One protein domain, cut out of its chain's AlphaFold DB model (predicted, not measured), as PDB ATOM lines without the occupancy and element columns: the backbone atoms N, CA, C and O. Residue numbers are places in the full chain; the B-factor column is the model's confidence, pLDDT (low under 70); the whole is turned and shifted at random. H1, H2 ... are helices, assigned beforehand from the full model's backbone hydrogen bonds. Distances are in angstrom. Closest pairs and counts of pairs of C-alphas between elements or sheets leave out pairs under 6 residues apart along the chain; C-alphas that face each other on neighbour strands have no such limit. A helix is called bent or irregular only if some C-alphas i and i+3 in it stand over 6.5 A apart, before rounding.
ATOM      1  N   PRO A  71     264.403 229.692  72.785       89.44
ATOM      2  CA  PRO A  71     265.514 228.819  73.132       89.44
ATOM      3  C   PRO A  71     265.458 227.501  72.349       89.44
ATOM      4  O   PRO A  71     266.462 227.066  71.790       89.44
ATOM      5  N   ALA A  72     264.260 226.921  72.204       89.62
ATOM      6  CA  ALA A  72     264.044 225.711  71.412       89.62
ATOM      7  C   ALA A  72     264.378 225.919  69.924       89.62
ATOM      8  O   ALA A  72     265.013 225.066  69.303       89.62
ATOM      9  N   ALA A  73     264.009 227.069  69.348       87.94
ATOM     10  CA  ALA A  73     264.372 227.417  67.980       87.94
ATOM     11  C   ALA A  73     265.890 227.572  67.823       87.94
ATOM     12  O   ALA A  73     266.449 227.022  66.882       87.94
ATOM     13  N   PHE A  74     266.569 228.261  68.745       90.25
ATOM     14  CA  PHE A  74     268.027 228.426  68.709       90.25
ATOM     15  C   PHE A  74     268.739 227.075  68.783       90.25
ATOM     16  O   PHE A  74     269.600 226.800  67.950       90.25
ATOM     17  N   LEU A  75     268.311 226.201  69.695       90.81
ATOM     18  CA  LEU A  75     268.835 224.842  69.803       90.81
ATOM     19  C   LEU A  75     268.597 224.039  68.514       90.81
ATOM     20  O   LEU A  75     269.497 223.373  68.011       90.81
ATOM     21  N   THR A  76     267.409 224.163  67.920       90.56
ATOM     22  CA  THR A  76     267.082 223.499  66.649       90.56
ATOM     23  C   THR A  76     267.939 224.017  65.492       90.56
ATOM     24  O   THR A  76     268.343 223.236  64.634       90.56
ATOM     25  N   LEU A  77     268.218 225.324  65.431       89.94
ATOM     26  CA  LEU A  77     269.122 225.888  64.425       89.94
ATOM     27  C   LEU A  77     270.569 225.426  64.643       89.94
ATOM     28  O   LEU A  77     271.263 225.191  63.655       89.94
ATOM     29  N   ALA A  78     270.995 225.275  65.901       89.44
ATOM     30  CA  ALA A  78     272.348 224.868  66.272       89.44
ATOM     31  C   ALA A  78     272.627 223.393  65.965       89.44
ATOM     32  O   ALA A  78     273.734 223.060  65.565       89.44
ATOM     33  N   LEU A  79     271.638 222.513  66.139       90.00
ATOM     34  CA  LEU A  79     271.815 221.064  65.986       90.00
ATOM     35  C   LEU A  79     271.506 220.540  64.577       90.00
ATOM     36  O   LEU A  79     271.799 219.384  64.283       90.00
ATOM     37  N   ARG A  80     270.901 221.350  63.698       86.94
ATOM     38  CA  ARG A  80     270.563 220.914  62.335       86.94
ATOM     39  C   ARG A  80     271.727 221.146  61.360       86.94
ATOM     40  O   ARG A  80     272.066 222.314  61.139       86.94
ATOM     41  N   PRO A  81     272.274 220.085  60.728       79.38
ATOM     42  CA  PRO A  81     273.406 220.185  59.802       79.38
ATOM     43  C   PRO A  81     273.108 221.092  58.603       79.38
ATOM     44  O   PRO A  81     273.937 221.924  58.254       79.38
ATOM     45  N   ASP A  82     271.882 221.046  58.076       81.56
ATOM     46  CA  ASP A  82     271.449 221.861  56.927       81.56
ATOM     47  C   ASP A  82     271.221 223.350  57.256       81.56
ATOM     48  O   ASP A  82     270.681 224.101  56.443       81.56
ATOM     49  N   ARG A  83     271.518 223.783  58.489       86.19
ATOM     50  CA  ARG A  83     271.260 225.151  58.964       86.19
ATOM     51  C   ARG A  83     272.520 225.812  59.505       86.19
ATOM     52  O   ARG A  83     273.376 226.222  58.733       86.19
ATOM     53  N   LEU A  84     272.607 225.988  60.825       90.62
ATOM     54  CA  LEU A  84     273.674 226.750  61.476       90.62
ATOM     55  C   LEU A  84     274.616 225.853  62.285       90.62
ATOM     56  O   LEU A  84     275.417 226.371  63.058       90.62
ATOM     57  N   PHE A  85     274.560 224.533  62.095       90.88
ATOM     58  CA  PHE A  85     275.438 223.597  62.794       90.88
ATOM     59  C   PHE A  85     276.918 223.901  62.566       90.88
ATOM     60  O   PHE A  85     277.657 224.015  63.535       90.88
ATOM     61  N   CYS A  86     277.350 224.121  61.319       90.56
ATOM     62  CA  CYS A  86     278.751 224.446  61.031       90.56
ATOM     63  C   CYS A  86     279.197 225.735  61.732       90.56
ATOM     64  O   CYS A  86     280.293 225.794  62.283       90.56
ATOM     65  N   LEU A  87     278.328 226.752  61.760       90.62
ATOM     66  CA  LEU A  87     278.607 228.018  62.439       90.62
ATOM     67  C   LEU A  87     278.677 227.841  63.964       90.62
ATOM     68  O   LEU A  87     279.531 228.433  64.620       90.62
ATOM     69  N   PHE A  88     277.804 227.005  64.529       91.44
ATOM     70  CA  PHE A  88     277.802 226.682  65.953       91.44
ATOM     71  C   PHE A  88     279.026 225.855  66.361       91.44
ATOM     72  O   PHE A  88     279.682 226.176  67.349       91.44
ATOM     73  N   ALA A  89     279.376 224.835  65.575       91.69
ATOM     74  CA  ALA A  89     280.571 224.025  65.774       91.69
ATOM     75  C   ALA A  89     281.838 224.889  65.691       91.69
ATOM     76  O   ALA A  89     282.695 224.804  66.570       91.69
ATOM     77  N   PHE A  90     281.915 225.784  64.701       92.44
ATOM     78  CA  PHE A  90     282.976 226.786  64.610       92.44
ATOM     79  C   PHE A  90     283.046 227.647  65.874       92.44
ATOM     80  O   PHE A  90     284.124 227.805  66.440       92.44
ATOM     81  N   TRP A  91     281.913 228.165  66.358       93.81
ATOM     82  CA  TRP A  91     281.880 228.977  67.574       93.81
ATOM     83  C   TRP A  91     282.364 228.209  68.813       93.81
ATOM     84  O   TRP A  91     283.103 228.780  69.619       93.81
ATOM     85  N   ILE A  92     282.019 226.923  68.953       92.12
ATOM     86  CA  ILE A  92     282.525 226.066  70.041       92.12
ATOM     87  C   ILE A  92     284.044 225.927  69.940       92.12
ATOM     88  O   ILE A  92     284.748 226.214  70.908       92.12
ATOM     89  N   VAL A  93     284.556 225.524  68.773       91.44
ATOM     90  CA  VAL A  93     285.996 225.321  68.561       91.44
ATOM     91  C   VAL A  93     286.764 226.620  68.780       91.44
ATOM     92  O   VAL A  93     287.769 226.627  69.484       91.44
ATOM     93  N   ALA A  94     286.277 227.736  68.241       88.88
ATOM     94  CA  ALA A  94     286.890 229.042  68.430       88.88
ATOM     95  C   ALA A  94     286.875 229.460  69.910       88.88
ATOM     96  O   ALA A  94     287.894 229.913  70.418       88.88
ATOM     97  N   SER A  95     285.770 229.240  70.631       88.81
ATOM     98  CA  SER A  95     285.679 229.542  72.067       88.81
ATOM     99  C   SER A  95     286.656 228.715  72.899       88.81
ATOM    100  O   SER A  95     287.337 229.261  73.768       88.81
ATOM    101  N   LEU A  96     286.770 227.416  72.614       88.88
ATOM    102  CA  LEU A  96     287.737 226.544  73.276       88.88
ATOM    103  C   LEU A  96     289.170 226.998  72.977       88.88
ATOM    104  O   LEU A  96     289.967 227.190  73.892       88.88
ATOM    105  N   THR A  97     289.484 227.253  71.711       85.81
ATOM    106  CA  THR A  97     290.811 227.716  71.302       85.81
ATOM    107  C   THR A  97     291.171 229.035  71.984       85.81
ATOM    108  O   THR A  97     292.237 229.138  72.585       85.81
ATOM    109  N   THR A  98     290.282 230.031  71.981       84.62
ATOM    110  CA  THR A  98     290.575 231.346  72.567       84.62
ATOM    111  C   THR A  98     290.728 231.308  74.090       84.62
ATOM    112  O   THR A  98     291.560 232.037  74.629       84.62
ATOM    113  N   LEU A  99     289.962 230.472  74.799       82.50
ATOM    114  CA  LEU A  99     290.015 230.401  76.265       82.50
ATOM    115  C   LEU A  99     291.147 229.502  76.786       82.50
ATOM    116  O   LEU A  99     291.732 229.806  77.828       82.50
ATOM    117  N   PHE A 100     291.455 228.411  76.081       83.94
ATOM    118  CA  PHE A 100     292.384 227.387  76.565       83.94
ATOM    119  C   PHE A 100     293.771 227.460  75.923       83.94
ATOM    120  O   PHE A 100     294.752 227.268  76.641       83.94
ATOM    121  N   MET A 101     293.909 227.790  74.630       78.94
ATOM    122  CA  MET A 101     295.238 227.801  73.994       78.94
ATOM    123  C   MET A 101     296.222 228.803  74.607       78.94
ATOM    124  O   MET A 101     297.366 228.411  74.827       78.94
ATOM    125  N   PRO A 102     295.830 230.039  74.980       77.94
ATOM    126  CA  PRO A 102     296.759 230.957  75.637       77.94
ATOM    127  C   PRO A 102     297.310 230.435  76.967       77.94
ATOM    128  O   PRO A 102     298.385 230.847  77.377       77.94
ATOM    129  N   ARG A 103     296.574 229.545  77.647       78.19
ATOM    130  CA  ARG A 103     297.011 228.920  78.904       78.19
ATOM    131  C   ARG A 103     297.831 227.657  78.660       78.19
ATOM    132  O   ARG A 103     298.752 227.389  79.417       78.19
ATOM    133  N   LEU A 104     297.488 226.898  77.621       76.88
ATOM    134  CA  LEU A 104     298.135 225.630  77.287       76.88
ATOM    135  C   LEU A 104     299.534 225.823  76.688       76.88
ATOM    136  O   LEU A 104     300.408 225.011  76.944       76.88
ATOM    137  N   PHE A 105     299.751 226.912  75.948       75.94
ATOM    138  CA  PHE A 105     301.050 227.269  75.363       75.94
ATOM    139  C   PHE A 105     301.770 228.386  76.130       75.94
ATOM    140  O   PHE A 105     302.652 229.064  75.592       75.94
ATOM    141  N   MET A 106     301.363 228.624  77.377       70.56
ATOM    142  CA  MET A 106     301.976 229.641  78.220       70.56
ATOM    143  C   MET A 106     303.428 229.244  78.515       70.56
ATOM    144  O   MET A 106     303.671 228.266  79.210       70.56
ATOM    145  N   GLY A 107     304.384 230.013  77.991       66.81
ATOM    146  CA  GLY A 107     305.824 229.764  78.159       66.81
ATOM    147  C   GLY A 107     306.505 229.063  76.979       66.81
ATOM    148  O   GLY A 107     307.704 229.251  76.806       66.81
ATOM    149  N   ASP A 108     305.749 228.370  76.121       67.19
ATOM    150  CA  ASP A 108     306.292 227.649  74.955       67.19
ATOM    151  C   ASP A 108     306.258 228.480  73.666       67.19
ATOM    152  O   ASP A 108     307.059 228.276  72.754       67.19
ATOM    153  N   ILE A 109     305.327 229.437  73.581       69.81
ATOM    154  CA  ILE A 109     305.151 230.297  72.409       69.81
ATOM    155  C   ILE A 109     305.401 231.752  72.802       69.81
ATOM    156  O   ILE A 109     304.708 232.322  73.649       69.81
ATOM    157  N   LEU A 110     306.382 232.366  72.143       70.25
ATOM    158  CA  LEU A 110     306.654 233.796  72.227       70.25
ATOM    159  C   LEU A 110     305.844 234.530  71.159       70.25
ATOM    160  O   LEU A 110     305.878 234.174  69.982       70.25
ATOM    161  N   VAL A 111     305.130 235.577  71.565       68.19
ATOM    162  CA  VAL A 111     304.370 236.442  70.660       68.19
ATOM    163  C   VAL A 111     304.986 237.833  70.666       68.19
ATOM    164  O   VAL A 111     305.298 238.391  71.719       68.19
ATOM    165  N   VAL A 112     305.147 238.406  69.475       66.31
ATOM    166  CA  VAL A 112     305.595 239.788  69.292       66.31
ATOM    167  C   VAL A 112     304.350 240.666  69.119       66.31
ATOM    168  O   VAL A 112     303.695 240.593  68.076       66.31
ATOM    169  N   PRO A 113     303.955 241.466  70.126       64.38
ATOM    170  CA  PRO A 113     302.780 242.320  70.003       64.38
ATOM    171  C   PRO A 113     303.049 243.433  68.988       64.38
ATOM    172  O   PRO A 113     304.003 244.182  69.131       64.38
ATOM    173  N   VAL A 114     302.184 243.627  67.992       62.09
ATOM    174  CA  VAL A 114     302.362 244.652  66.931       62.09
ATOM    175  C   VAL A 114     302.138 246.097  67.443       62.09
ATOM    176  O   VAL A 114     302.122 247.057  66.678       62.09
ATOM    177  N   ARG A 115     301.962 246.296  68.757       52.38
ATOM    178  CA  ARG A 115     301.788 247.618  69.375       52.38
ATOM    179  C   ARG A 115     303.117 248.144  69.922       52.38
ATOM    180  O   ARG A 115     303.504 247.782  71.026       52.38
ATOM    181  N   GLY A 116     303.744 249.053  69.177       50.28
ATOM    182  CA  GLY A 116     304.893 249.850  69.625       50.28
ATOM    183  C   GLY A 116     306.176 249.590  68.834       50.28
ATOM    184  O   GLY A 116     306.390 248.512  68.305       50.28
ATOM    185  N   ILE A 117     307.035 250.609  68.755       50.44
ATOM    186  CA  ILE A 117     308.296 250.623  67.984       50.44
ATOM    187  C   ILE A 117     309.359 249.664  68.581       50.44
ATOM    188  O   ILE A 117     310.382 249.399  67.957       50.44
ATOM    189  N   LEU A 118     309.098 249.086  69.759       47.47
ATOM    190  CA  LEU A 118     309.964 248.134  70.460       47.47
ATOM    191  C   LEU A 118     309.125 246.989  71.046       47.47
ATOM    192  O   LEU A 118     308.844 246.940  72.242       47.47
ATOM    193  N   SER A 119     308.681 246.075  70.190       56.25
ATOM    194  CA  SER A 119     307.933 244.889  70.608       56.25
ATOM    195  C   SER A 119     308.888 243.807  71.110       56.25
ATOM    196  O   SER A 119     309.340 242.958  70.344       56.25
ATOM    197  N   THR A 120     309.225 243.832  72.400       59.50
ATOM    198  CA  THR A 120     309.949 242.718  73.028       59.50
ATOM    199  C   THR A 120     309.087 241.447  72.981       59.50
ATOM    200  O   THR A 120     307.891 241.538  73.277       59.50
ATOM    201  N   PRO A 121     309.647 240.271  72.634       62.09
ATOM    202  CA  PRO A 121     308.904 239.014  72.655       62.09
ATOM    203  C   PRO A 121     308.368 238.759  74.065       62.09
ATOM    204  O   PRO A 121     309.138 238.727  75.023       62.09
ATOM    205  N   SER A 122     307.054 238.593  74.195       65.25
ATOM    206  CA  SER A 122     306.408 238.246  75.460       65.25
ATOM    207  C   SER A 122     305.831 236.837  75.352       65.25
ATOM    208  O   SER A 122     305.321 236.480  74.284       65.25
ATOM    209  N   PRO A 123     305.865 236.026  76.423       66.38
ATOM    210  CA  PRO A 123     305.159 234.753  76.439       66.38
ATOM    211  C   PRO A 123     303.673 234.960  76.133       66.38
ATOM    212  O   PRO A 123     303.079 235.973  76.525       66.38
ATOM    213  N   LEU A 124     303.083 233.998  75.422       63.53
ATOM    214  CA  LEU A 124     301.656 233.975  75.135       63.53
ATOM    215  C   LEU A 124     300.878 233.993  76.457       63.53
ATOM    216  O   LEU A 124     300.984 233.078  77.271       63.53
ATOM    217  N   GLN A 125     300.108 235.056  76.670       68.56
ATOM    218  CA  GLN A 125     299.251 235.224  77.837       68.56
ATOM    219  C   GLN A 125     297.842 235.641  77.402       68.56
ATOM    220  O   GLN A 125     297.663 236.223  76.324       68.56
ATOM    221  N   PRO A 126     296.813 235.369  78.222       69.56
ATOM    222  CA  PRO A 126     295.472 235.878  77.977       69.56
ATOM    223  C   PRO A 126     295.482 237.411  77.991       69.56
ATOM    224  O   PRO A 126     295.743 238.030  79.018       69.56
ATOM    225  N   THR A 127     295.183 238.034  76.852       72.81
ATOM    226  CA  THR A 127     295.061 239.493  76.746       72.81
ATOM    227  C   THR A 127     293.596 239.918  76.729       72.81
ATOM    228  O   THR A 127     292.715 239.190  76.258       72.81
ATOM    229  N   THR A 128     293.320 241.140  77.188       71.44
ATOM    230  CA  THR A 128     291.985 241.762  77.091       71.44
ATOM    231  C   THR A 128     291.511 241.898  75.641       71.44
ATOM    232  O   THR A 128     290.308 241.868  75.371       71.44
ATOM    233  N   GLN A 129     292.445 241.974  74.688       71.94
ATOM    234  CA  GLN A 129     292.160 241.988  73.255       71.94
ATOM    235  C   GLN A 129     291.580 240.654  72.766       71.94
ATOM    236  O   GLN A 129     290.558 240.666  72.080       71.94
ATOM    237  N   ASN A 130     292.173 239.518  73.155       75.94
ATOM    238  CA  ASN A 130     291.654 238.191  72.796       75.94
ATOM    239  C   ASN A 130     290.239 237.983  73.351       75.94
ATOM    240  O   ASN A 130     289.348 237.519  72.640       75.94
ATOM    241  N   LEU A 131     290.009 238.398  74.603       79.81
ATOM    242  CA  LEU A 131     288.685 238.332  75.223       79.81
ATOM    243  C   LEU A 131     287.665 239.209  74.480       79.81
ATOM    244  O   LEU A 131     286.559 238.764  74.189       79.81
ATOM    245  N   SER A 132     288.049 240.437  74.129       79.06
ATOM    246  CA  SER A 132     287.184 241.366  73.394       79.06
ATOM    247  C   SER A 132     286.785 240.823  72.020       79.06
ATOM    248  O   SER A 132     285.612 240.862  71.653       79.06
ATOM    249  N   GLN A 133     287.743 240.261  71.276       80.75
ATOM    250  CA  GLN A 133     287.486 239.623  69.982       80.75
ATOM    251  C   GLN A 133     286.543 238.424  70.115       80.75
ATOM    252  O   GLN A 133     285.610 238.290  69.322       80.75
ATOM    253  N   TRP A 134     286.727 237.600  71.148       85.19
ATOM    254  CA  TRP A 134     285.824 236.487  71.435       85.19
ATOM    255  C   TRP A 134     284.393 236.957  71.741       85.19
ATOM    256  O   TRP A 134     283.432 236.372  71.232       85.19
ATOM    257  N   VAL A 135     284.232 238.048  72.500       85.69
ATOM    258  CA  VAL A 135     282.917 238.659  72.764       85.69
ATOM    259  C   VAL A 135     282.268 239.146  71.466       85.69
ATOM    260  O   VAL A 135     281.113 238.804  71.208       85.69
ATOM    261  N   TYR A 136     282.985 239.884  70.611       83.94
ATOM    262  CA  TYR A 136     282.424 240.354  69.336       83.94
ATOM    263  C   TYR A 136     282.053 239.204  68.399       83.94
ATOM    264  O   TYR A 136     280.988 239.236  67.775       83.94
ATOM    265  N   MET A 137     282.893 238.170  68.323       88.62
ATOM    266  CA  MET A 137     282.614 236.969  67.536       88.62
ATOM    267  C   MET A 137     281.353 236.270  68.048       88.62
ATOM    268  O   MET A 137     280.480 235.918  67.257       88.62
ATOM    269  N   THR A 138     281.218 236.128  69.366       90.00
ATOM    270  CA  THR A 138     280.039 235.532  70.002       90.00
ATOM    271  C   THR A 138     278.777 236.322  69.659       90.00
ATOM    272  O   THR A 138     277.814 235.748  69.154       90.00
ATOM    273  N   ILE A 139     278.795 237.649  69.831       89.50
ATOM    274  CA  ILE A 139     277.671 238.519  69.451       89.50
ATOM    275  C   ILE A 139     277.322 238.342  67.967       89.50
ATOM    276  O   ILE A 139     276.152 238.194  67.629       89.50
ATOM    277  N   SER A 140     278.321 238.294  67.086       88.69
ATOM    278  CA  SER A 140     278.115 238.143  65.641       88.69
ATOM    279  C   SER A 140     277.474 236.798  65.287       88.69
ATOM    280  O   SER A 140     276.499 236.761  64.537       88.69
ATOM    281  N   VAL A 141     277.956 235.695  65.870       91.25
ATOM    282  CA  VAL A 141     277.382 234.358  65.664       91.25
ATOM    283  C   VAL A 141     275.926 234.327  66.122       91.25
ATOM    284  O   VAL A 141     275.044 233.957  65.349       91.25
ATOM    285  N   PHE A 142     275.633 234.775  67.343       92.38
ATOM    286  CA  PHE A 142     274.261 234.771  67.853       92.38
ATOM    287  C   PHE A 142     273.345 235.751  67.107       92.38
ATOM    288  O   PHE A 142     272.146 235.486  66.978       92.38
ATOM    289  N   ALA A 143     273.881 236.839  66.547       90.31
ATOM    290  CA  ALA A 143     273.122 237.740  65.686       90.31
ATOM    291  C   ALA A 143     272.649 237.030  64.408       90.31
ATOM    292  O   ALA A 143     271.501 237.222  64.007       90.31
ATOM    293  N   VAL A 144     273.468 236.147  63.820       91.25
ATOM    294  CA  VAL A 144     273.045 235.304  62.685       91.25
ATOM    295  C   VAL A 144     271.883 234.400  63.093       91.25
ATOM    296  O   VAL A 144     270.874 234.370  62.396       91.25
ATOM    297  N   PHE A 145     271.955 233.742  64.254       91.94
ATOM    298  CA  PHE A 145     270.850 232.920  64.772       91.94
ATOM    299  C   PHE A 145     269.551 233.717  64.926       91.94
ATOM    300  O   PHE A 145     268.480 233.277  64.489       91.94
ATOM    301  N   ALA A 146     269.647 234.905  65.525       90.56
ATOM    302  CA  ALA A 146     268.519 235.809  65.693       90.56
ATOM    303  C   ALA A 146     267.923 236.212  64.338       90.56
ATOM    304  O   ALA A 146     266.708 236.138  64.145       90.56
ATOM    305  N   MET A 147     268.780 236.559  63.379       89.38
ATOM    306  CA  MET A 147     268.389 236.992  62.044       89.38
ATOM    307  C   MET A 147     267.736 235.863  61.241       89.38
ATOM    308  O   MET A 147     266.641 236.046  60.714       89.38
ATOM    309  N   THR A 148     268.324 234.661  61.221       90.81
ATOM    310  CA  THR A 148     267.740 233.486  60.554       90.81
ATOM    311  C   THR A 148     266.349 233.175  61.093       90.81
ATOM    312  O   THR A 148     265.460 232.808  60.326       90.81
ATOM    313  N   ARG A 149     266.131 233.345  62.401       89.31
ATOM    314  CA  ARG A 149     264.813 233.145  63.001       89.31
ATOM    315  C   ARG A 149     263.823 234.249  62.638       89.31
ATOM    316  O   ARG A 149     262.691 233.941  62.273       89.31
ATOM    317  N   LEU A 150     264.223 235.515  62.735       87.38
ATOM    318  CA  LEU A 150     263.355 236.649  62.401       87.38
ATOM    319  C   LEU A 150     262.917 236.592  60.928       87.38
ATOM    320  O   LEU A 150     261.740 236.781  60.624       87.38
ATOM    321  N   LEU A 151     263.828 236.224  60.027       88.88
ATOM    322  CA  LEU A 151     263.600 236.124  58.581       88.88
ATOM    323  C   LEU A 151     262.786 234.897  58.135       88.88
ATOM    324  O   LEU A 151     262.638 234.662  56.933       88.88
ATOM    325  N   GLN A 152     262.235 234.097  59.052       87.31
ATOM    326  CA  GLN A 152     261.389 232.960  58.668       87.31
ATOM    327  C   GLN A 152     260.073 233.400  58.014       87.31
ATOM    328  O   GLN A 152     259.579 232.701  57.133       87.31
ATOM    329  N   SER A 153     259.532 234.564  58.391       87.31
ATOM    330  CA  SER A 153     258.287 235.079  57.808       87.31
ATOM    331  C   SER A 153     258.541 235.947  56.560       87.31
ATOM    332  O   SER A 153     259.452 236.780  56.583       87.31
TER     333      SER A 153
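AT A GLANCE: This is residues 71 to 153 of the 216 residues of an uncharacterized protein of Novosphingobium pentaromativorans (UniProt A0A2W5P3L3). What does the model look like? It is a long helical hairpin, H2 and H3 side by side and running opposite ways, with the short helix H1 across one end and a long loop, residues 105 to 127, making the other end. The loop folds back on itself, residues 110 to 111 pairing with residues 122 to 123, antiparallel. What is it made of? The printed part has 83 residues, with three named helices in the order H1, H2, H3 and no named strand, and its class is all helix. It is loose, with a radius of gyration of the C-alphas of 17.2 A, and its outline is a rod of 55 by 24 by 18 A.

HOW THE PARTS SIT: How does H1, residues 71 to 79, stand to H2, residues 85 to 104? They touch only at the corner by their tight link of 5 residues, about perpendicular at 84 degrees. The closest C-alphas are those of Ala 78 and Phe 85, 4.8 A apart, and H2 touches H1 with residues 85 to 88 alone. How does H2 stand to H3, residues 128 to 150? They form a helical hairpin and touch at a shallow tilt of 12 degrees, opposite ways, the closest C-alphas being those of Thr 98 and Asn 130 at 6.9 A. Does H3 also meet H1? H3 touches H1 with residues 145 to 149 alone, about perpendicular at 77 degrees, and the closest C-alphas are those of Phe 74 and Phe 145, 6.6 A apart. What do the backbone N and O atoms show? In H1 and H3 every O i to N i+4 pair is within hydrogen-bond range, and in H2 14 of 16 are.

IN THESE COORDINATES: Where does H1 begin? Its C-alpha 71 is at (265.514, 228.819, 73.132), and from first to last C-alpha it measures 12.3 A. How does H2 run? It measures 27.0 A, from C-alpha 85 to C-alpha 104 at (298.135, 225.630, 77.287), with a kink of 29 degrees near residue 98. It is irregular, but only just: C-alphas 99 and 102 are 6.8 A apart. Where does H3 end? It measures 32.6 A and ends with C-alpha 150 at (263.355, 236.649, 62.401).

THE WHOLE: How far does it reach? The two C-alphas farthest apart are those of Leu 118 and Ser 153, at 54.8 A. Is there a cut, and which link is long? The printed part has no cut, and the link from H2 to H3, 23 residues, is long. Where is confidence low? The mean pLDDT of the printed part is 80.5, and 19 residues are under 70, namely 107 to 109 and 111 to 126.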